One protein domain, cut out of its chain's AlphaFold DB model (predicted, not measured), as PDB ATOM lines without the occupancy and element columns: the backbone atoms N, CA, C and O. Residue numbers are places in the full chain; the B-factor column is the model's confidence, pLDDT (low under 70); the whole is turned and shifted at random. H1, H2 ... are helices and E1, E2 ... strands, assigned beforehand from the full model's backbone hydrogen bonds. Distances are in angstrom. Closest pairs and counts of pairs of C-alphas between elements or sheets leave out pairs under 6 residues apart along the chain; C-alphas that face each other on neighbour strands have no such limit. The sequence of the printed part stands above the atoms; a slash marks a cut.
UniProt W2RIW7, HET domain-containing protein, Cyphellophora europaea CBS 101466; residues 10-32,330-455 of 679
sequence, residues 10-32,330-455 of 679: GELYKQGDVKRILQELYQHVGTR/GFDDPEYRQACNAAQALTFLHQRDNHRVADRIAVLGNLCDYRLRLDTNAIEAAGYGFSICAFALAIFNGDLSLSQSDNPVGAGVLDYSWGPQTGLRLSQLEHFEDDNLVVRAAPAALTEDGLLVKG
ATOM      1  N   GLY A  10     -87.453  60.558 -12.394       90.81
ATOM      2  CA  GLY A  10     -87.251  60.589 -13.849       90.81
ATOM      3  C   GLY A  10     -86.430  61.773 -14.382       90.81
ATOM      4  O   GLY A  10     -86.090  61.781 -15.566       90.81
ATOM      5  N   GLU A  11     -86.117  62.768 -13.547       93.94
ATOM      6  CA  GLU A  11     -85.127  63.814 -13.849       93.94
ATOM      7  C   GLU A  11     -83.727  63.399 -13.358       93.94
ATOM      8  O   GLU A  11     -82.737  63.645 -14.047       93.94
ATOM      9  N   LEU A  12     -83.653  62.717 -12.206       93.38
ATOM     10  CA  LEU A  12     -82.414  62.189 -11.619       93.38
ATOM     11  C   LEU A  12     -81.867  60.953 -12.360       93.38
ATOM     12  O   LEU A  12     -80.662  60.850 -12.601       93.38
ATOM     13  N   TYR A  13     -82.742  60.009 -12.718       93.25
ATOM     14  CA  TYR A  13     -82.385  58.673 -13.200       93.25
ATOM     15  C   TYR A  13     -83.133  58.333 -14.496       93.25
ATOM     16  O   TYR A  13     -84.300  58.678 -14.684       93.25
ATOM     17  N   LYS A  14     -82.463  57.628 -15.412       89.00
ATOM     18  CA  LYS A  14     -83.055  57.174 -16.680       89.00
ATOM     19  C   LYS A  14     -83.512  55.725 -16.574       89.00
ATOM     20  O   LYS A  14     -83.058  54.973 -15.715       89.00
ATOM     21  N   GLN A  15     -84.348  55.313 -17.523       82.81
ATOM     22  CA  GLN A  15     -84.665  53.902 -17.705       82.81
ATOM     23  C   GLN A  15     -83.383  53.114 -18.048       82.81
ATOM     24  O   GLN A  15     -82.658  53.470 -18.979       82.81
ATOM     25  N   GLY A  16     -83.101  52.073 -17.268       82.06
ATOM     26  CA  GLY A  16     -81.887  51.261 -17.247       82.06
ATOM     27  C   GLY A  16     -80.903  51.629 -16.128       82.06
ATOM     28  O   GLY A  16     -80.120  50.772 -15.716       82.06
ATOM     29  N   ASP A  17     -80.926  52.868 -15.620       88.88
ATOM     30  CA  ASP A  17     -79.990  53.309 -14.578       88.88
ATOM     31  C   ASP A  17     -80.425  52.867 -13.175       88.88
ATOM     32  O   ASP A  17     -79.568  52.457 -12.393       88.88
ATOM     33  N   VAL A  18     -81.726  52.901 -12.855       90.19
ATOM     34  CA  VAL A  18     -82.230  52.571 -11.507       90.19
ATOM     35  C   VAL A  18     -81.866  51.136 -11.134       90.19
ATOM     36  O   VAL A  18     -81.211  50.923 -10.118       90.19
ATOM     37  N   LYS A  19     -82.192  50.153 -11.982       87.81
ATOM     38  CA  LYS A  19     -81.834  48.741 -11.781       87.81
ATOM     39  C   LYS A  19     -80.336  48.547 -11.543       87.81
ATOM     40  O   LYS A  19     -79.959  47.846 -10.606       87.81
ATOM     41  N   ARG A  20     -79.488  49.164 -12.374       91.31
ATOM     42  CA  ARG A  20     -78.025  49.063 -12.254       91.31
ATOM     43  C   ARG A  20     -77.546  49.642 -10.921       91.31
ATOM     44  O   ARG A  20     -76.787  48.985 -10.218       91.31
ATOM     45  N   ILE A  21     -78.022  50.831 -10.552       94.44
ATOM     46  CA  ILE A  21     -77.654  51.487  -9.290       94.44
ATOM     47  C   ILE A  21     -78.140  50.669  -8.086       94.44
ATOM     48  O   ILE A  21     -77.409  50.546  -7.112       94.44
ATOM     49  N   LEU A  22     -79.315  50.036  -8.151       93.12
ATOM     50  CA  LEU A  22     -79.774  49.117  -7.105       93.12
ATOM     51  C   LEU A  22     -78.876  47.871  -6.988       93.12
ATOM     52  O   LEU A  22     -78.558  47.455  -5.878       93.12
ATOM     53  N   GLN A  23     -78.412  47.299  -8.104       90.62
ATOM     54  CA  GLN A  23     -77.461  46.174  -8.100       90.62
ATOM     55  C   GLN A  23     -76.059  46.569  -7.587       90.62
ATOM     56  O   GLN A  23     -75.355  45.734  -7.018       90.62
ATOM     57  N   GLU A  24     -75.654  47.829  -7.753       94.31
ATOM     58  CA  GLU A  24     -74.438  48.389  -7.148       94.31
ATOM     59  C   GLU A  24     -74.629  48.634  -5.640       94.31
ATOM     60  O   GLU A  24     -73.849  48.130  -4.835       94.31
ATOM     61  N   LEU A  25     -75.714  49.305  -5.231       95.50
ATOM     62  CA  LEU A  25     -76.049  49.566  -3.823       95.50
ATOM     63  C   LEU A  25     -76.219  48.280  -3.001       95.50
ATOM     64  O   LEU A  25     -75.881  48.273  -1.819       95.50
ATOM     65  N   TYR A  26     -76.668  47.179  -3.612       92.25
ATOM     66  CA  TYR A  26     -76.763  45.877  -2.942       92.25
ATOM     67  C   TYR A  26     -75.394  45.330  -2.478       92.25
ATOM     68  O   TYR A  26     -75.331  44.518  -1.559       92.25
ATOM     69  N   GLN A  27     -74.280  45.803  -3.052       92.94
ATOM     70  CA  GLN A  27     -72.917  45.449  -2.622       92.94
ATOM     71  C   GLN A  27     -72.490  46.181  -1.337       92.94
ATOM     72  O   GLN A  27     -71.518  45.782  -0.700       92.94
ATOM     73  N   HIS A  28     -73.230  47.220  -0.938       94.69
ATOM     74  CA  HIS A  28     -73.032  47.994   0.291       94.69
ATOM     75  C   HIS A  28     -74.037  47.617   1.397       94.69
ATOM     76  O   HIS A  28     -74.216  48.369   2.359       94.69
ATOM     77  N   VAL A  29     -74.712  46.468   1.259       93.44
ATOM     78  CA  VAL A  29     -75.713  45.988   2.219       93.44
ATOM     79  C   VAL A  29     -75.064  45.231   3.381       93.44
ATOM     80  O   VAL A  29     -74.506  44.148   3.204       93.44
ATOM     81  N   GLY A  30     -75.205  45.786   4.585       92.00
ATOM     82  CA  GLY A  30     -74.914  45.134   5.862       92.00
ATOM     83  C   GLY A  30     -76.174  44.598   6.553       92.00
ATOM     84  O   GLY A  30     -77.296  44.738   6.052       92.00
ATOM     85  N   THR A  31     -76.009  44.004   7.739       91.88
ATOM     86  CA  THR A  31     -77.127  43.478   8.541       91.88
ATOM     87  C   THR A  31     -77.256  44.190   9.884       91.88
ATOM     88  O   THR A  31     -76.267  44.593  10.489       91.88
ATOM     89  N   ARG A  32     -78.484  44.294  10.405       91.94
ATOM     90  CA  ARG A  32     -78.747  44.827  11.755       91.94
ATOM     91  C   ARG A  32     -78.145  43.967  12.878       91.94
ATOM     92  O   ARG A  32     -78.017  44.454  13.996       91.94
ATOM     93  N   GLY A 330     -98.677  42.278  23.057       44.00
ATOM     94  CA  GLY A 330     -98.944  43.235  24.140       44.00
ATOM     95  C   GLY A 330     -97.769  44.186  24.425       44.00
ATOM     96  O   GLY A 330     -96.638  43.935  24.029       44.00
ATOM     97  N   PHE A 331     -98.043  45.307  25.103       46.88
ATOM     98  CA  PHE A 331     -97.038  46.352  25.383       46.88
ATOM     99  C   PHE A 331     -95.937  45.921  26.371       46.88
ATOM    100  O   PHE A 331     -94.947  46.629  26.508       46.88
ATOM    101  N   ASP A 332     -96.106  44.776  27.037       46.19
ATOM    102  CA  ASP A 332     -95.164  44.217  28.015       46.19
ATOM    103  C   ASP A 332     -94.026  43.390  27.366       46.19
ATOM    104  O   ASP A 332     -93.224  42.772  28.066       46.19
ATOM    105  N   ASP A 333     -93.971  43.331  26.030       52.34
ATOM    106  CA  ASP A 333     -92.931  42.638  25.262       52.34
ATOM    107  C   ASP A 333     -91.641  43.488  25.191       52.34
ATOM    108  O   ASP A 333     -91.655  44.559  24.582       52.34
ATOM    109  N   PRO A 334     -90.507  43.043  25.770       50.06
ATOM    110  CA  PRO A 334     -89.268  43.823  25.796       50.06
ATOM    111  C   PRO A 334     -88.546  43.895  24.441       50.06
ATOM    112  O   PRO A 334     -87.606  44.678  24.307       50.06
ATOM    113  N   GLU A 335     -88.944  43.097  23.441       55.88
ATOM    114  CA  GLU A 335     -88.458  43.238  22.062       55.88
ATOM    115  C   GLU A 335     -89.380  44.130  21.209       55.88
ATOM    116  O   GLU A 335     -88.955  44.596  20.148       55.88
ATOM    117  N   TYR A 336     -90.607  44.428  21.668       63.28
ATOM    118  CA  TYR A 336     -91.516  45.327  20.953       63.28
ATOM    119  C   TYR A 336     -90.912  46.726  20.802       63.28
ATOM    120  O   TYR A 336     -90.275  47.282  21.703       63.28
ATOM    121  N   ARG A 337     -91.139  47.308  19.624       69.06
ATOM    122  CA  ARG A 337     -90.617  48.612  19.252       69.06
ATOM    123  C   ARG A 337     -91.605  49.372  18.386       69.06
ATOM    124  O   ARG A 337     -92.269  48.804  17.525       69.06
ATOM    125  N   GLN A 338     -91.632  50.683  18.583       72.88
ATOM    126  CA  GLN A 338     -92.331  51.614  17.713       72.88
ATOM    127  C   GLN A 338     -91.587  51.727  16.373       72.88
ATOM    128  O   GLN A 338     -90.439  52.176  16.335       72.88
ATOM    129  N   ALA A 339     -92.233  51.309  15.283       80.19
ATOM    130  CA  ALA A 339     -91.700  51.364  13.925       80.19
ATOM    131  C   ALA A 339     -92.722  51.970  12.945       80.19
ATOM    132  O   ALA A 339     -93.899  52.139  13.269       80.19
ATOM    133  N   CYS A 340     -92.263  52.317  11.741       82.19
ATOM    134  CA  CYS A 340     -93.099  52.837  10.655       82.19
ATOM    135  C   CYS A 340     -92.628  52.345   9.270       82.19
ATOM    136  O   CYS A 340     -91.589  51.692   9.142       82.19
ATOM    137  N   ASN A 341     -93.388  52.616   8.206       86.00
ATOM    138  CA  ASN A 341     -92.950  52.378   6.823       86.00
ATOM    139  C   ASN A 341     -92.060  53.528   6.298       86.00
ATOM    140  O   ASN A 341     -91.960  54.588   6.922       86.00
ATOM    141  N   ALA A 342     -91.380  53.326   5.166       90.19
ATOM    142  CA  ALA A 342     -90.473  54.345   4.631       90.19
ATOM    143  C   ALA A 342     -91.168  55.658   4.242       90.19
ATOM    144  O   ALA A 342     -90.566  56.715   4.433       90.19
ATOM    145  N   ALA A 343     -92.402  55.630   3.728       87.81
ATOM    146  CA  ALA A 343     -93.138  56.858   3.419       87.81
ATOM    147  C   ALA A 343     -93.381  57.690   4.690       87.81
ATOM    148  O   ALA A 343     -92.947  58.836   4.754       87.81
ATOM    149  N   GLN A 344     -93.940  57.073   5.738       84.81
ATOM    150  CA  GLN A 344     -94.129  57.670   7.066       84.81
ATOM    151  C   GLN A 344     -92.822  58.256   7.616       84.81
ATOM    152  O   GLN A 344     -92.770  59.428   7.999       84.81
ATOM    153  N   ALA A 345     -91.741  57.469   7.615       89.81
ATOM    154  CA  ALA A 345     -90.430  57.929   8.062       89.81
ATOM    155  C   ALA A 345     -89.951  59.156   7.268       89.81
ATOM    156  O   ALA A 345     -89.479  60.123   7.866       89.81
ATOM    157  N   LEU A 346     -90.102  59.165   5.939       91.06
ATOM    158  CA  LEU A 346     -89.720  60.300   5.096       91.06
ATOM    159  C   LEU A 346     -90.583  61.546   5.347       91.06
ATOM    160  O   LEU A 346     -90.015  62.637   5.416       91.06
ATOM    161  N   THR A 347     -91.894  61.407   5.571       86.88
ATOM    162  CA  THR A 347     -92.782  62.524   5.941       86.88
ATOM    163  C   THR A 347     -92.297  63.211   7.225       86.88
ATOM    164  O   THR A 347     -92.129  64.433   7.245       86.88
ATOM    165  N   PHE A 348     -91.968  62.447   8.278       87.44
ATOM    166  CA  PHE A 348     -91.419  63.016   9.519       87.44
ATOM    167  C   PHE A 348     -89.984  63.541   9.362       87.44
ATOM    168  O   PHE A 348     -89.634  64.541   9.987       87.44
ATOM    169  N   LEU A 349     -89.153  62.919   8.516       90.62
ATOM    170  CA  LEU A 349     -87.772  63.348   8.256       90.62
ATOM    171  C   LEU A 349     -87.663  64.603   7.378       90.62
ATOM    172  O   LEU A 349     -86.656  65.311   7.476       90.62
ATOM    173  N   HIS A 350     -88.648  64.890   6.522       87.75
ATOM    174  CA  HIS A 350     -88.622  66.025   5.592       87.75
ATOM    175  C   HIS A 350     -88.428  67.363   6.321       87.75
ATOM    176  O   HIS A 350     -87.593  68.172   5.923       87.75
ATOM    177  N   GLN A 351     -89.123  67.559   7.444       84.00
ATOM    178  CA  GLN A 351     -89.125  68.813   8.208       84.00
ATOM    179  C   GLN A 351     -87.869  69.036   9.082       84.00
ATOM    180  O   GLN A 351     -87.846  69.973   9.878       84.00
ATOM    181  N   ARG A 352     -86.853  68.160   9.014       89.44
ATOM    182  CA  ARG A 352     -85.804  68.046  10.048       89.44
ATOM    183  C   ARG A 352     -84.386  68.303   9.546       89.44
ATOM    184  O   ARG A 352     -84.018  67.934   8.430       89.44
ATOM    185  N   ASP A 353     -83.566  68.857  10.432       90.50
ATOM    186  CA  ASP A 353     -82.146  69.143  10.253       90.50
ATOM    187  C   ASP A 353     -81.270  67.888  10.369       90.50
ATOM    188  O   ASP A 353     -81.422  67.071  11.285       90.50
ATOM    189  N   ASN A 354     -80.257  67.805   9.498       89.31
ATOM    190  CA  ASN A 354     -79.113  66.903   9.638       89.31
ATOM    191  C   ASN A 354     -77.812  67.619   9.283       89.31
ATOM    192  O   ASN A 354     -77.774  68.422   8.355       89.31
ATOM    193  N   HIS A 355     -76.726  67.271   9.978       88.06
ATOM    194  CA  HIS A 355     -75.389  67.761   9.629       88.06
ATOM    195  C   HIS A 355     -74.746  66.989   8.469       88.06
ATOM    196  O   HIS A 355     -73.879  67.535   7.789       88.06
ATOM    197  N   ARG A 356     -75.182  65.746   8.243       92.50
ATOM    198  CA  ARG A 356     -74.710  64.830   7.207       92.50
ATOM    199  C   ARG A 356     -75.920  64.137   6.587       92.50
ATOM    200  O   ARG A 356     -76.803  63.689   7.308       92.50
ATOM    201  N   VAL A 357     -75.997  64.084   5.258       93.69
ATOM    202  CA  VAL A 357     -77.189  63.542   4.576       93.69
ATOM    203  C   VAL A 357     -77.261  62.020   4.708       93.69
ATOM    204  O   VAL A 357     -78.352  61.483   4.876       93.69
ATOM    205  N   ALA A 358     -76.114  61.337   4.710       95.75
ATOM    206  CA  ALA A 358     -76.046  59.882   4.823       95.75
ATOM    207  C   ALA A 358     -76.606  59.344   6.161       95.75
ATOM    208  O   ALA A 358     -77.209  58.275   6.175       95.75
ATOM    209  N   ASP A 359     -76.532  60.122   7.250       95.50
ATOM    210  CA  ASP A 359     -77.164  59.802   8.541       95.50
ATOM    211  C   ASP A 359     -78.677  59.554   8.403       95.50
ATOM    212  O   ASP A 359     -79.227  58.690   9.084       95.50
ATOM    213  N   ARG A 360     -79.360  60.245   7.473       95.88
ATOM    214  CA  ARG A 360     -80.791  60.019   7.200       95.88
ATOM    215  C   ARG A 360     -81.078  58.597   6.707       95.88
ATOM    216  O   ARG A 360     -82.199  58.142   6.883       95.88
ATOM    217  N   ILE A 361     -80.115  57.906   6.090       97.62
ATOM    218  CA  ILE A 361     -80.273  56.521   5.615       97.62
ATOM    219  C   ILE A 361     -80.208  55.540   6.792       97.62
ATOM    220  O   ILE A 361     -81.059  54.657   6.889       97.62
ATOM    221  N   ALA A 362     -79.270  55.738   7.726       97.00
ATOM    222  CA  ALA A 362     -79.245  54.989   8.984       97.00
ATOM    223  C   ALA A 362     -80.519  55.256   9.801       97.00
ATOM    224  O   ALA A 362     -81.197  54.315  10.205       97.00
ATOM    225  N   VAL A 363     -80.915  56.525   9.957       96.69
ATOM    226  CA  VAL A 363     -82.132  56.887  10.697       96.69
ATOM    227  C   VAL A 363     -83.409  56.374  10.025       96.69
ATOM    228  O   VAL A 363     -84.289  55.904  10.734       96.69
ATOM    229  N   LEU A 364     -83.515  56.380   8.693       95.81
ATOM    230  CA  LEU A 364     -84.625  55.740   7.975       95.81
ATOM    231  C   LEU A 364     -84.684  54.237   8.289       95.81
ATOM    232  O   LEU A 364     -85.725  53.731   8.696       95.81
ATOM    233  N   GLY A 365     -83.554  53.530   8.181       95.25
ATOM    234  CA  GLY A 365     -83.480  52.108   8.527       95.25
ATOM    235  C   GLY A 365     -83.801  51.816   9.994       95.25
ATOM    236  O   GLY A 365     -84.377  50.770  10.301       95.25
ATOM    237  N   ASN A 366     -83.454  52.743  10.887       94.31
ATOM    238  CA  ASN A 366     -83.735  52.665  12.314       94.31
ATOM    239  C   ASN A 366     -85.216  52.944  12.607       94.31
ATOM    240  O   ASN A 366     -85.858  52.105  13.222       94.31
ATOM    241  N   LEU A 367     -85.807  54.046  12.134       91.56
ATOM    242  CA  LEU A 367     -87.242  54.349  12.287       91.56
ATOM    243  C   LEU A 367     -88.137  53.235  11.727       91.56
ATOM    244  O   LEU A 367     -89.172  52.918  12.308       91.56
ATOM    245  N   CYS A 368     -87.713  52.590  10.642       89.81
ATOM    246  CA  CYS A 368     -88.445  51.469  10.078       89.81
ATOM    247  C   CYS A 368     -88.161  50.112  10.751       89.81
ATOM    248  O   CYS A 368     -88.808  49.138  10.393       89.81
ATOM    249  N   ASP A 369     -87.219  49.981  11.685       89.06
ATOM    250  CA  ASP A 369     -86.725  48.671  12.163       89.06
ATOM    251  C   ASP A 369     -86.437  47.684  11.011       89.06
ATOM    252  O   ASP A 369     -86.914  46.553  10.937       89.06
ATOM    253  N   TYR A 370     -85.694  48.152  10.013       92.00
ATOM    254  CA  TYR A 370     -85.292  47.306   8.897       92.00
ATOM    255  C   TYR A 370     -84.275  46.244   9.335       92.00
ATOM    256  O   TYR A 370     -83.538  46.428  10.303       92.00
ATOM    257  N   ARG A 371     -84.177  45.133   8.599       90.56
ATOM    258  CA  ARG A 371     -83.190  44.076   8.874       90.56
ATOM    259  C   ARG A 371     -81.870  44.306   8.141       90.56
ATOM    260  O   ARG A 371     -80.802  44.002   8.675       90.56
ATOM    261  N   LEU A 372     -81.951  44.808   6.916       93.19
ATOM    262  CA  LEU A 372     -80.804  45.191   6.103       93.19
ATOM    263  C   LEU A 372     -80.484  46.675   6.331       93.19
ATOM    264  O   LEU A 372     -81.377  47.476   6.630       93.19
ATOM    265  N   ARG A 373     -79.208  47.034   6.202       95.06
ATOM    266  CA  ARG A 373     -78.703  48.415   6.244       95.06
ATOM    267  C   ARG A 373     -77.831  48.685   5.031       95.06
ATOM    268  O   ARG A 373     -77.268  47.753   4.472       95.06
ATOM    269  N   LEU A 374     -77.700  49.954   4.662       96.12
ATOM    270  CA  LEU A 374     -76.644  50.419   3.767       96.12
ATOM    271  C   LEU A 374     -75.542  51.054   4.621       96.12
ATOM    272  O   LEU A 374     -75.863  51.859   5.496       96.12
ATOM    273  N   ASP A 375     -74.283  50.712   4.352       96.00
ATOM    274  CA  ASP A 375     -73.107  51.393   4.915       96.00
ATOM    275  C   ASP A 375     -73.129  52.873   4.496       96.00
ATOM    276  O   ASP A 375     -73.003  53.189   3.307       96.00
ATOM    277  N   THR A 376     -73.311  53.786   5.458       96.31
ATOM    278  CA  THR A 376     -73.476  55.216   5.160       96.31
ATOM    279  C   THR A 376     -72.197  55.855   4.629       96.31
ATOM    280  O   THR A 376     -72.266  56.810   3.853       96.31
ATOM    281  N   ASN A 377     -71.028  55.322   4.995       95.25
ATOM    282  CA  ASN A 377     -69.731  55.817   4.545       95.25
ATOM    283  C   ASN A 377     -69.450  55.371   3.113       95.25
ATOM    284  O   ASN A 377     -69.051  56.193   2.288       95.25
ATOM    285  N   ALA A 378     -69.709  54.102   2.791       95.44
ATOM    286  CA  ALA A 378     -69.477  53.563   1.456       95.44
ATOM    287  C   ALA A 378     -70.389  54.210   0.401       95.44
ATOM    288  O   ALA A 378     -69.889  54.674  -0.625       95.44
ATOM    289  N   ILE A 379     -71.699  54.322   0.660       96.06
ATOM    290  CA  ILE A 379     -72.635  54.940  -0.299       96.06
ATOM    291  C   ILE A 379     -72.393  56.450  -0.466       96.06
ATOM    292  O   ILE A 379     -72.592  56.995  -1.553       96.06
ATOM    293  N   GLU A 380     -71.918  57.135   0.582       95.31
ATOM    294  CA  GLU A 380     -71.530  58.544   0.502       95.31
ATOM    295  C   GLU A 380     -70.219  58.741  -0.267       95.31
ATOM    296  O   GLU A 380     -70.148  59.644  -1.102       95.31
ATOM    297  N   ALA A 381     -69.213  57.892  -0.037       95.50
ATOM    298  CA  ALA A 381     -67.939  57.926  -0.754       95.50
ATOM    299  C   ALA A 381     -68.089  57.556  -2.241       95.50
ATOM    300  O   ALA A 381     -67.386  58.112  -3.085       95.50
ATOM    301  N   ALA A 382     -69.036  56.672  -2.571       95.56
ATOM    302  CA  ALA A 382     -69.441  56.369  -3.945       95.56
ATOM    303  C   ALA A 382     -70.228  57.516  -4.620       95.56
ATOM    304  O   ALA A 382     -70.374  57.527  -5.841       95.56
ATOM    305  N   GLY A 383     -70.698  58.505  -3.849       95.75
ATOM    306  CA  GLY A 383     -71.345  59.711  -4.368       95.75
ATOM    307  C   GLY A 383     -72.829  59.559  -4.712       95.75
ATOM    308  O   GLY A 383     -73.354  60.396  -5.446       95.75
ATOM    309  N   TYR A 384     -73.518  58.535  -4.200       96.56
ATOM    310  CA  TYR A 384     -74.949  58.350  -4.459       96.56
ATOM    311  C   TYR A 384     -75.811  59.459  -3.817       96.56
ATOM    312  O   TYR A 384     -75.467  60.030  -2.773       96.56
ATOM    313  N   GLY A 385     -76.945  59.766  -4.459       96.44
ATOM    314  CA  GLY A 385     -77.982  60.664  -3.940       96.44
ATOM    315  C   GLY A 385     -78.833  59.995  -2.859       96.44
ATOM    316  O   GLY A 385     -78.941  58.765  -2.809       96.44
ATOM    317  N   PHE A 386     -79.441  60.795  -1.984       97.25
ATOM    318  CA  PHE A 386     -80.267  60.289  -0.890       97.25
ATOM    319  C   PHE A 386     -81.456  59.454  -1.385       97.25
ATOM    320  O   PHE A 386     -81.716  58.381  -0.847       97.25
ATOM    321  N   SER A 387     -82.156  59.906  -2.424       96.25
ATOM    322  CA  SER A 387     -83.458  59.357  -2.810       96.25
ATOM    323  C   SER A 387     -83.356  57.938  -3.359       96.25
ATOM    324  O   SER A 387     -84.165  57.084  -2.997       96.25
ATOM    325  N   ILE A 388     -82.319  57.640  -4.150       96.38
ATOM    326  CA  ILE A 388     -82.068  56.267  -4.607       96.38
ATOM    327  C   ILE A 388     -81.583  55.359  -3.470       96.38
ATOM    328  O   ILE A 388     -81.953  54.189  -3.444       96.38
ATOM    329  N   CYS A 389     -80.838  55.883  -2.489       97.81
ATOM    330  CA  CYS A 389     -80.431  55.112  -1.310       97.81
ATOM    331  C   CYS A 389     -81.623  54.796  -0.390       97.81
ATOM    332  O   CYS A 389     -81.732  53.674   0.099       97.81
ATOM    333  N   ALA A 390     -82.541  55.748  -0.195       96.94
ATOM    334  CA  ALA A 390     -83.773  55.550   0.566       96.94
ATOM    335  C   ALA A 390     -84.698  54.525  -0.115       96.94
ATOM    336  O   ALA A 390     -85.169  53.593   0.535       96.94
ATOM    337  N   PHE A 391     -84.881  54.641  -1.436       94.94
ATOM    338  CA  PHE A 391     -85.640  53.675  -2.232       94.94
ATOM    339  C   PHE A 391     -85.009  52.273  -2.200       94.94
ATOM    340  O   PHE A 391     -85.709  51.293  -1.955       94.94
ATOM    341  N   ALA A 392     -83.687  52.167  -2.370       94.88
ATOM    342  CA  ALA A 392     -82.960  50.902  -2.267       94.88
ATOM    343  C   ALA A 392     -83.155  50.239  -0.897       94.88
ATOM    344  O   ALA A 392     -83.523  49.067  -0.820       94.88
ATOM    345  N   LEU A 393     -82.960  51.002   0.182       95.56
ATOM    346  CA  LEU A 393     -83.089  50.511   1.550       95.56
ATOM    347  C   LEU A 393     -84.508  49.997   1.850       95.56
ATOM    348  O   LEU A 393     -84.641  48.945   2.477       95.56
ATOM    349  N   ALA A 394     -85.549  50.686   1.373       92.88
ATOM    350  CA  ALA A 394     -86.936  50.237   1.498       92.88
ATOM    351  C   ALA A 394     -87.182  48.926   0.728       92.88
ATOM    352  O   ALA A 394     -87.556  47.912   1.326       92.88
ATOM    353  N   ILE A 395     -86.867  48.903  -0.574       91.06
ATOM    354  CA  ILE A 395     -87.094  47.744  -1.452       91.06
ATOM    355  C   ILE A 395     -86.334  46.497  -0.976       91.06
ATOM    356  O   ILE A 395     -86.905  45.405  -0.974       91.06
ATOM    357  N   PHE A 396     -85.084  46.624  -0.515       91.44
ATOM    358  CA  PHE A 396     -84.309  45.485   0.003       91.44
ATOM    359  C   PHE A 396     -84.919  44.894   1.286       91.44
ATOM    360  O   PHE A 396     -84.785  43.700   1.551       91.44
ATOM    361  N   ASN A 397     -85.637  45.703   2.071       90.69
ATOM    362  CA  ASN A 397     -86.392  45.248   3.240       90.69
ATOM    363  C   ASN A 397     -87.848  44.859   2.913       90.69
ATOM    364  O   ASN A 397     -88.625  44.571   3.824       90.69
ATOM    365  N   GLY A 398     -88.213  44.819   1.626       86.88
ATOM    366  CA  GLY A 398     -89.553  44.474   1.152       86.88
ATOM    367  C   GLY A 398     -90.611  45.551   1.400       86.88
ATOM    368  O   GLY A 398     -91.797  45.271   1.245       86.88
ATOM    369  N   ASP A 399     -90.212  46.760   1.793       87.19
ATOM    370  CA  ASP A 399     -91.113  47.890   1.995       87.19
ATOM    371  C   ASP A 399     -91.411  48.562   0.648       87.19
ATOM    372  O   ASP A 399     -90.519  49.084  -0.021       87.19
ATOM    373  N   LEU A 400     -92.680  48.506   0.240       84.25
ATOM    374  CA  LEU A 400     -93.162  49.028  -1.040       84.25
ATOM    375  C   LEU A 400     -93.841  50.403  -0.909       84.25
ATOM    376  O   LEU A 400     -94.390  50.897  -1.890       84.25
ATOM    377  N   SER A 401     -93.790  51.051   0.264       84.38
ATOM    378  CA  SER A 401     -94.408  52.375   0.477       84.38
ATOM    379  C   SER A 401     -93.832  53.485  -0.417       84.38
ATOM    380  O   SER A 401     -94.466  54.519  -0.583       84.38
ATOM    381  N   LEU A 402     -92.669  53.262  -1.046       86.81
ATOM    382  CA  LEU A 402     -92.031  54.206  -1.974       86.81
ATOM    383  C   LEU A 402     -92.253  53.893  -3.469       86.81
ATOM    384  O   LEU A 402     -91.739  54.624  -4.315       86.81
ATOM    385  N   SER A 403     -92.969  52.817  -3.830       77.44
ATOM    386  CA  SER A 403     -93.288  52.503  -5.240       77.44
ATOM    387  C   SER A 403     -94.647  53.051  -5.696       77.44
ATOM    388  O   SER A 403     -94.908  53.164  -6.897       77.44
ATOM    389  N   GLN A 404     -95.505  53.430  -4.750       65.38
ATOM    390  CA  GLN A 404     -96.817  54.016  -5.008       65.38
ATOM    391  C   GLN A 404     -96.818  55.514  -4.679       65.38
ATOM    392  O   GLN A 404     -96.084  55.981  -3.814       65.38
ATOM    393  N   SER A 405     -97.633  56.265  -5.413       56.00
ATOM    394  CA  SER A 405     -98.033  57.630  -5.072       56.00
ATOM    395  C   SER A 405     -99.446  57.857  -5.597       56.00
ATOM    396  O   SER A 405     -99.813  57.309  -6.643       56.00
ATOM    397  N   ASP A 406    -100.217  58.688  -4.907       51.97
ATOM    398  CA  ASP A 406    -101.643  58.938  -5.153       51.97
ATOM    399  C   ASP A 406    -101.930  59.821  -6.380       51.97
ATOM    400  O   ASP A 406    -102.970  60.468  -6.476       51.97
ATOM    401  N   ASN A 407    -101.021  59.816  -7.361       45.44
ATOM    402  CA  ASN A 407    -101.237  60.287  -8.728       45.44
ATOM    403  C   ASN A 407    -101.564  59.086  -9.643       45.44
ATOM    404  O   ASN A 407    -100.675  58.564 -10.321       45.44
ATOM    405  N   PRO A 408    -102.827  58.623  -9.739       42.56
ATOM    406  CA  PRO A 408    -103.130  57.277 -10.237       42.56
ATOM    407  C   PRO A 408    -103.229  57.207 -11.771       42.56
ATOM    408  O   PRO A 408    -103.738  56.232 -12.323       42.56
ATOM    409  N   VAL A 409    -102.835  58.275 -12.482       39.91
ATOM    410  CA  VAL A 409    -103.168  58.491 -13.897       39.91
ATOM    411  C   VAL A 409    -101.977  59.047 -14.688       39.91
ATOM    412  O   VAL A 409    -101.844  60.249 -14.897       39.91
ATOM    413  N   GLY A 410    -101.154  58.143 -15.225       50.78
ATOM    414  CA  GLY A 410    -100.315  58.424 -16.399       50.78
ATOM    415  C   GLY A 410     -98.840  58.761 -16.162       50.78
ATOM    416  O   GLY A 410     -98.131  58.985 -17.143       50.78
ATOM    417  N   ALA A 411     -98.348  58.757 -14.919       59.94
ATOM    418  CA  ALA A 411     -96.905  58.736 -14.675       59.94
ATOM    419  C   ALA A 411     -96.298  57.412 -15.184       59.94
ATOM    420  O   ALA A 411     -96.892  56.344 -15.027       59.94
ATOM    421  N   GLY A 412     -95.116  57.476 -15.803       75.12
ATOM    422  CA  GLY A 412     -94.346  56.275 -16.130       75.12
ATOM    423  C   GLY A 412     -93.678  55.708 -14.876       75.12
ATOM    424  O   GLY A 412     -93.447  56.441 -13.918       75.12
ATOM    425  N   VAL A 413     -93.324  54.425 -14.891       80.94
ATOM    426  CA  VAL A 413     -92.496  53.803 -13.844       80.94
ATOM    427  C   VAL A 413     -91.110  53.521 -14.419       80.94
ATOM    428  O   VAL A 413     -90.997  53.150 -15.591       80.94
ATOM    429  N   LEU A 414     -90.053  53.739 -13.634       78.50
ATOM    430  CA  LEU A 414     -88.690  53.414 -14.052       78.50
ATOM    431  C   LEU A 414     -88.417  51.913 -13.899       78.50
ATOM    432  O   LEU A 414     -88.614  51.335 -12.835       78.50
ATOM    433  N   ASP A 415     -87.895  51.326 -14.974       81.38
ATOM    434  CA  ASP A 415     -87.411  49.947 -15.138       81.38
ATOM    435  C   ASP A 415     -88.448  48.834 -14.958       81.38
ATOM    436  O   ASP A 415     -88.669  48.067 -15.895       81.38
ATOM    437  N   TYR A 416     -89.080  48.756 -13.792       78.62
ATOM    438  CA  TYR A 416     -89.919  47.642 -13.361       78.62
ATOM    439  C   TYR A 416     -91.313  48.084 -12.923       78.62
ATOM    440  O   TYR A 416     -91.531  49.234 -12.554       78.62
ATOM    441  N   SER A 417     -92.239  47.125 -12.864       74.94
ATOM    442  CA  SER A 417     -93.587  47.285 -12.296       74.94
ATOM    443  C   SER A 417     -93.606  47.822 -10.852       74.94
ATOM    444  O   SER A 417     -94.574  48.464 -10.454       74.94
ATOM    445  N   TRP A 418     -92.533  47.585 -10.089       78.38
ATOM    446  CA  TRP A 418     -92.326  48.007  -8.696       78.38
ATOM    447  C   TRP A 418     -91.332  49.172  -8.526       78.38
ATOM    448  O   TRP A 418     -91.021  49.543  -7.395       78.38
ATOM    449  N   GLY A 419     -90.789  49.720  -9.620       84.75
ATOM    450  CA  GLY A 419     -89.816  50.815  -9.571       84.75
ATOM    451  C   GLY A 419     -90.415  52.149  -9.100       84.75
ATOM    452  O   GLY A 419     -91.627  52.258  -8.900       84.75
ATOM    453  N   PRO A 420     -89.594  53.201  -8.938       87.50
ATOM    454  CA  PRO A 420     -90.102  54.523  -8.604       87.50
ATOM    455  C   PRO A 420     -90.821  55.134  -9.817       87.50
ATOM    456  O   PRO A 420     -90.375  55.008 -10.965       87.50
ATOM    457  N   GLN A 421     -91.931  55.831  -9.572       87.19
ATOM    458  CA  GLN A 421     -92.634  56.583 -10.616       87.19
ATOM    459  C   GLN A 421     -91.755  57.750 -11.100       87.19
ATOM    460  O   GLN A 421     -91.125  58.434 -10.297       87.19
ATOM    461  N   THR A 422     -91.737  58.045 -12.403       88.75
ATOM    462  CA  THR A 422     -90.867  59.093 -12.978       88.75
ATOM    463  C   THR A 422     -91.144  60.486 -12.414       88.75
ATOM    464  O   THR A 422     -90.236  61.313 -12.371       88.75
ATOM    465  N   GLY A 423     -92.383  60.750 -11.988       87.62
ATOM    466  CA  GLY A 423     -92.798  62.010 -11.364       87.62
ATOM    467  C   GLY A 423     -92.615  62.076  -9.843       87.62
ATOM    468  O   GLY A 423     -92.818  63.151  -9.284       87.62
ATOM    469  N   LEU A 424     -92.251  60.972  -9.178       87.12
ATOM    470  CA  LEU A 424     -92.163  60.898  -7.716       87.12
ATOM    471  C   LEU A 424     -91.071  61.832  -7.177       87.12
ATOM    472  O   LEU A 424     -89.921  61.740  -7.604       87.12
ATOM    473  N   ARG A 425     -91.431  62.666  -6.197       91.25
ATOM    474  CA  ARG A 425     -90.521  63.428  -5.326       91.25
ATOM    475  C   ARG A 425     -90.719  62.915  -3.902       91.25
ATOM    476  O   ARG A 425     -91.860  62.814  -3.458       91.25
ATOM    477  N   LEU A 426     -89.647  62.604  -3.172       90.56
ATOM    478  CA  LEU A 426     -89.767  62.087  -1.800       90.56
ATOM    479  C   LEU A 426     -90.285  63.142  -0.806       90.56
ATOM    480  O   LEU A 426     -90.829  62.778   0.231       90.56
ATOM    481  N   SER A 427     -90.176  64.437  -1.124       87.69
ATOM    482  CA  SER A 427     -90.808  65.520  -0.353       87.69
ATOM    483  C   SER A 427     -92.325  65.648  -0.559       87.69
ATOM    484  O   SER A 427     -92.965  66.417   0.153       87.69
ATOM    485  N   GLN A 428     -92.912  64.907  -1.507       84.50
ATOM    486  CA  GLN A 428     -94.354  64.902  -1.796       84.50
ATOM    487  C   GLN A 428     -95.058  63.624  -1.307       84.50
ATOM    488  O   GLN A 428     -96.174  63.336  -1.732       84.50
ATOM    489  N   LEU A 429     -94.410  62.853  -0.428       78.62
ATOM    490  CA  LEU A 429     -95.008  61.688   0.220       78.62
ATOM    491  C   LEU A 429     -95.920  62.133   1.370       78.62
ATOM    492  O   LEU A 429     -95.464  62.421   2.481       78.62
ATOM    493  N   GLU A 430     -97.217  62.182   1.079       68.81
ATOM    494  CA  GLU A 430     -98.268  62.219   2.094       68.81
ATOM    495  C   GLU A 430     -98.408  60.825   2.731       68.81
ATOM    496  O   GLU A 430     -98.224  59.803   2.073       68.81
ATOM    497  N   HIS A 431     -98.700  60.785   4.031       64.19
ATOM    498  CA  HIS A 431     -98.954  59.553   4.776       64.19
ATOM    499  C   HIS A 431    -100.437  59.501   5.143       64.19
ATOM    500  O   HIS A 431    -100.949  60.427   5.773       64.19
ATOM    501  N   PHE A 432    -101.104  58.396   4.804       55.50
ATOM    502  CA  PHE A 432    -102.484  58.150   5.207       55.50
ATOM    503  C   PHE A 432    -102.543  57.316   6.485       55.50
ATOM    504  O   PHE A 432    -101.910  56.266   6.583       55.50
ATOM    505  N   GLU A 433    -103.357  57.743   7.451       50.31
ATOM    506  CA  GLU A 433    -103.614  57.008   8.701       50.31
ATOM    507  C   GLU A 433    -104.331  55.659   8.481       50.31
ATOM    508  O   GLU A 433    -104.481  54.891   9.425       50.31
ATOM    509  N   ASP A 434    -104.772  55.348   7.256       45.47
ATOM    510  CA  ASP A 434    -105.285  54.026   6.869       45.47
ATOM    511  C   ASP A 434    -104.171  53.071   6.370       45.47
ATOM    512  O   ASP A 434    -104.376  51.855   6.364       45.47
ATOM    513  N   ASP A 435    -102.955  53.563   6.070       49.38
ATOM    514  CA  ASP A 435    -101.767  52.748   5.722       49.38
ATOM    515  C   ASP A 435    -101.121  52.073   6.953       49.38
ATOM    516  O   ASP A 435     -99.917  51.807   7.003       49.38
ATOM    517  N   ASN A 436    -101.937  51.735   7.953       47.53
ATOM    518  CA  ASN A 436    -101.532  51.028   9.174       47.53
ATOM    519  C   ASN A 436    -101.131  49.563   8.934       47.53
ATOM    520  O   ASN A 436    -100.873  48.808   9.868       47.53
ATOM    521  N   LEU A 437    -101.119  49.130   7.676       49.00
ATOM    522  CA  LEU A 437    -100.664  47.816   7.280       49.00
ATOM    523  C   LEU A 437     -99.165  47.891   6.967       49.00
ATOM    524  O   LEU A 437     -98.768  48.286   5.871       49.00
ATOM    525  N   VAL A 438     -98.327  47.431   7.902       52.88
ATOM    526  CA  VAL A 438     -96.885  47.207   7.685       52.88
ATOM    527  C   VAL A 438     -96.680  45.986   6.763       52.88
ATOM    528  O   VAL A 438     -96.108  44.962   7.140       52.88
ATOM    529  N   VAL A 439     -97.184  46.062   5.523       58.97
ATOM    530  CA  VAL A 439     -97.089  45.000   4.504       58.97
ATOM    531  C   VAL A 439     -95.709  45.018   3.857       58.97
ATOM    532  O   VAL A 439     -95.545  45.311   2.673       58.97
ATOM    533  N   ARG A 440     -94.690  44.670   4.639       72.81
ATOM    534  CA  ARG A 440     -93.385  44.341   4.072       72.81
ATOM    535  C   ARG A 440     -93.465  42.973   3.419       72.81
ATOM    536  O   ARG A 440     -93.853  41.987   4.047       72.81
ATOM    537  N   ALA A 441     -93.082  42.907   2.151       73.00
ATOM    538  CA  ALA A 441     -92.860  41.641   1.481       73.00
ATOM    539  C   ALA A 441     -91.762  40.864   2.228       73.00
ATOM    540  O   ALA A 441     -90.693  41.401   2.518       73.00
ATOM    541  N   ALA A 442     -92.014  39.592   2.549       66.75
ATOM    542  CA  ALA A 442     -91.029  38.779   3.257       66.75
ATOM    543  C   ALA A 442     -89.737  38.651   2.416       66.75
ATOM    544  O   ALA A 442     -89.834  38.527   1.188       66.75
ATOM    545  N   PRO A 443     -88.548  38.670   3.061       62.16
ATOM    546  CA  PRO A 443     -87.346  39.351   2.578       62.16
ATOM    547  C   PRO A 443     -87.086  39.280   1.075       62.16
ATOM    548  O   PRO A 443     -86.850  38.204   0.522       62.16
ATOM    549  N   ALA A 444     -87.123  40.454   0.448       68.88
ATOM    550  CA  ALA A 444     -87.009  40.621  -0.987       68.88
ATOM    551  C   ALA A 444     -85.546  40.529  -1.450       68.88
ATOM    552  O   ALA A 444     -84.682  41.252  -0.958       68.88
ATOM    553  N   ALA A 445     -85.269  39.662  -2.422       80.12
ATOM    554  CA  ALA A 445     -83.969  39.595  -3.082       80.12
ATOM    555  C   ALA A 445     -84.048  40.270  -4.456       80.12
ATOM    556  O   ALA A 445     -84.897  39.915  -5.277       80.12
ATOM    557  N   LEU A 446     -83.157  41.222  -4.732       81.88
ATOM    558  CA  LEU A 446     -83.014  41.781  -6.075       81.88
ATOM    559  C   LEU A 446     -82.268  40.778  -6.968       81.88
ATOM    560  O   LEU A 446     -81.195  40.298  -6.602       81.88
ATOM    561  N   THR A 447     -82.826  40.463  -8.136       83.44
ATOM    562  CA  THR A 447     -82.229  39.543  -9.117       83.44
ATOM    563  C   THR A 447     -81.922  40.263 -10.436       83.44
ATOM    564  O   THR A 447     -82.132  41.470 -10.574       83.44
ATOM    565  N   GLU A 448     -81.397  39.544 -11.431       79.19
ATOM    566  CA  GLU A 448     -81.324  40.073 -12.801       79.19
ATOM    567  C   GLU A 448     -82.701  40.161 -13.473       79.19
ATOM    568  O   GLU A 448     -82.865  40.965 -14.388       79.19
ATOM    569  N   ASP A 449     -83.693  39.398 -13.014       80.69
ATOM    570  CA  ASP A 449     -85.029  39.365 -13.611       80.69
ATOM    571  C   ASP A 449     -85.989  40.368 -12.963       80.69
ATOM    572  O   ASP A 449     -86.766  40.991 -13.680       80.69
ATOM    573  N   GLY A 450     -85.893  40.613 -11.651       78.81
ATOM    574  CA  GLY A 450     -86.769  41.543 -10.933       78.81
ATOM    575  C   GLY A 450     -86.622  41.465  -9.412       78.81
ATOM    576  O   GLY A 450     -85.537  41.196  -8.894       78.81
ATOM    577  N   LEU A 451     -87.718  41.701  -8.686       79.69
ATOM    578  CA  LEU A 451     -87.757  41.602  -7.225       79.69
ATOM    579  C   LEU A 451     -88.346  40.245  -6.811       79.69
ATOM    580  O   LEU A 451     -89.537  39.979  -6.990       79.69
ATOM    581  N   LEU A 452     -87.510  39.370  -6.253       83.38
ATOM    582  CA  LEU A 452     -87.923  38.069  -5.737       83.38
ATOM    583  C   LEU A 452     -88.468  38.227  -4.313       83.38
ATOM    584  O   LEU A 452     -87.703  38.318  -3.353       83.38
ATOM    585  N   VAL A 453     -89.794  38.236  -4.185       77.81
ATOM    586  CA  VAL A 453     -90.522  38.323  -2.909       77.81
ATOM    587  C   VAL A 453     -91.142  36.984  -2.515       77.81
ATOM    588  O   VAL A 453     -91.572  36.208  -3.369       77.81
ATOM    589  N   LYS A 454     -91.262  36.719  -1.209       77.12
ATOM    590  CA  LYS A 454     -92.100  35.620  -0.701       77.12
ATOM    591  C   LYS A 454     -93.508  36.138  -0.407       77.12
ATOM    592  O   LYS A 454     -93.675  37.040   0.408       77.12
ATOM    593  N   GLY A 455     -94.519  35.540  -1.036       73.69
ATOM    594  CA  GLY A 455     -95.919  35.936  -0.882       73.69
ATOM    595  C   GLY A 455     -96.892  34.960  -1.546       73.69
ATOM    596  O   GLY A 455     -96.492  33.908  -2.042       73.69
TER     597      GLY A 455
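AT A GLANCE: This is residues 10 to 32 and 330 to 455 of the 679 residues of the protein "HET domain-containing protein" of Cyphellophora europaea CBS 101466 (UniProt W2RIW7). Two small two-stranded sheets, E1 with E2 and the hairpin E3 with E4, sit beside a helical core in which H5 lies nearest the middle, with H3 packed side by side with it and H1 crossing it. H2 packs on H3, residues 397 to 441 form a long stretch with no named element that loops out from the core before E3, and residues 330 to 336 stick out as a free arm. The printed part has 149 residues, with five named helices and four named strands in the order H1 E1 H2 H3 E2 H4 H5 E3 E4; each sheet is antiparallel, and the class is mixed, helices and strands, with under half of the residues in named elements. The whole is compact, with a radius of gyration of the C-alphas of 15.1 A and spans of 48 by 37 by 35 A.

HOW THE PARTS SIT: E3, residues 442 to 446, and E4, residues 451 to 454, form a hairpin; N 452 and O 445, 2.8 A apart, are within hydrogen-bond range. H5, residues 386 to 396, comes closest to E3 at the C-alphas of Phe 396 and Ala 444, 5.7 A apart. In the other sheet, E1, residues 29 to 31, and E2, residues 372 to 374, are antiparallel, with N 30 and O 373 2.9 A apart, within hydrogen-bond range. The closest C-alphas of E2 and H5 are those of Arg 373 and Leu 393, 6.8 A apart. H3, residues 359 to 367, touches H5 at Ile 361 and Ala 390, closest C-alphas 6.2 A apart, the same way at a shallow tilt of 32 degrees, only just short of steep. H1, residues 17 to 28, touches H5 at Leu 22 and Ala 392, closest C-alphas 6.1 A apart, and is about perpendicular to it, only just, at 73 degrees. H2, residues 342 to 350, touches H3 at Ala 345 and Leu 364, closest C-alphas 6.2 A apart, opposite ways at a steep tilt of 49 degrees. H4, residues 376 to 381, only just touches H3, with 3 pairs of C-alphas within 8 A, the closest those of Asp 359 and Thr 376, 6.8 A apart. H1 and H2 are apart. Every O i to N i+4 pair is within hydrogen-bond range in H2, H3, H4 and H5; in H1, 6 of 8 are.

IN THESE COORDINATES: H1 begins at C-alpha 17, (-79.990, 53.309, -14.578), and is 17.3 A long; E1 follows with 6.9 A. H2 measures 11.9 A, H3 12.1 A, E2 7.1 A and H4 8.5 A. H5 is 15.4 A long and ends at C-alpha 396, (-84.309, 45.485, 0.003). E3 measures 12.7 A, and E4, 9.9 A, ends at C-alpha 454, (-92.100, 35.620, -0.701).

THE WHOLE: The two C-alphas farthest apart, those of Lys 14 and Asp 332, are 48.1 A apart. Residues 33 to 329 are not printed, and C-alphas 32 and 330 are 23.7 A apart across the cut. The link from H5 to E3, 45 residues, is long. The mean pLDDT of the printed part is 82.2; residues 330 to 337, 404 to 411, 430 to 439 and 442 to 444 are under 70.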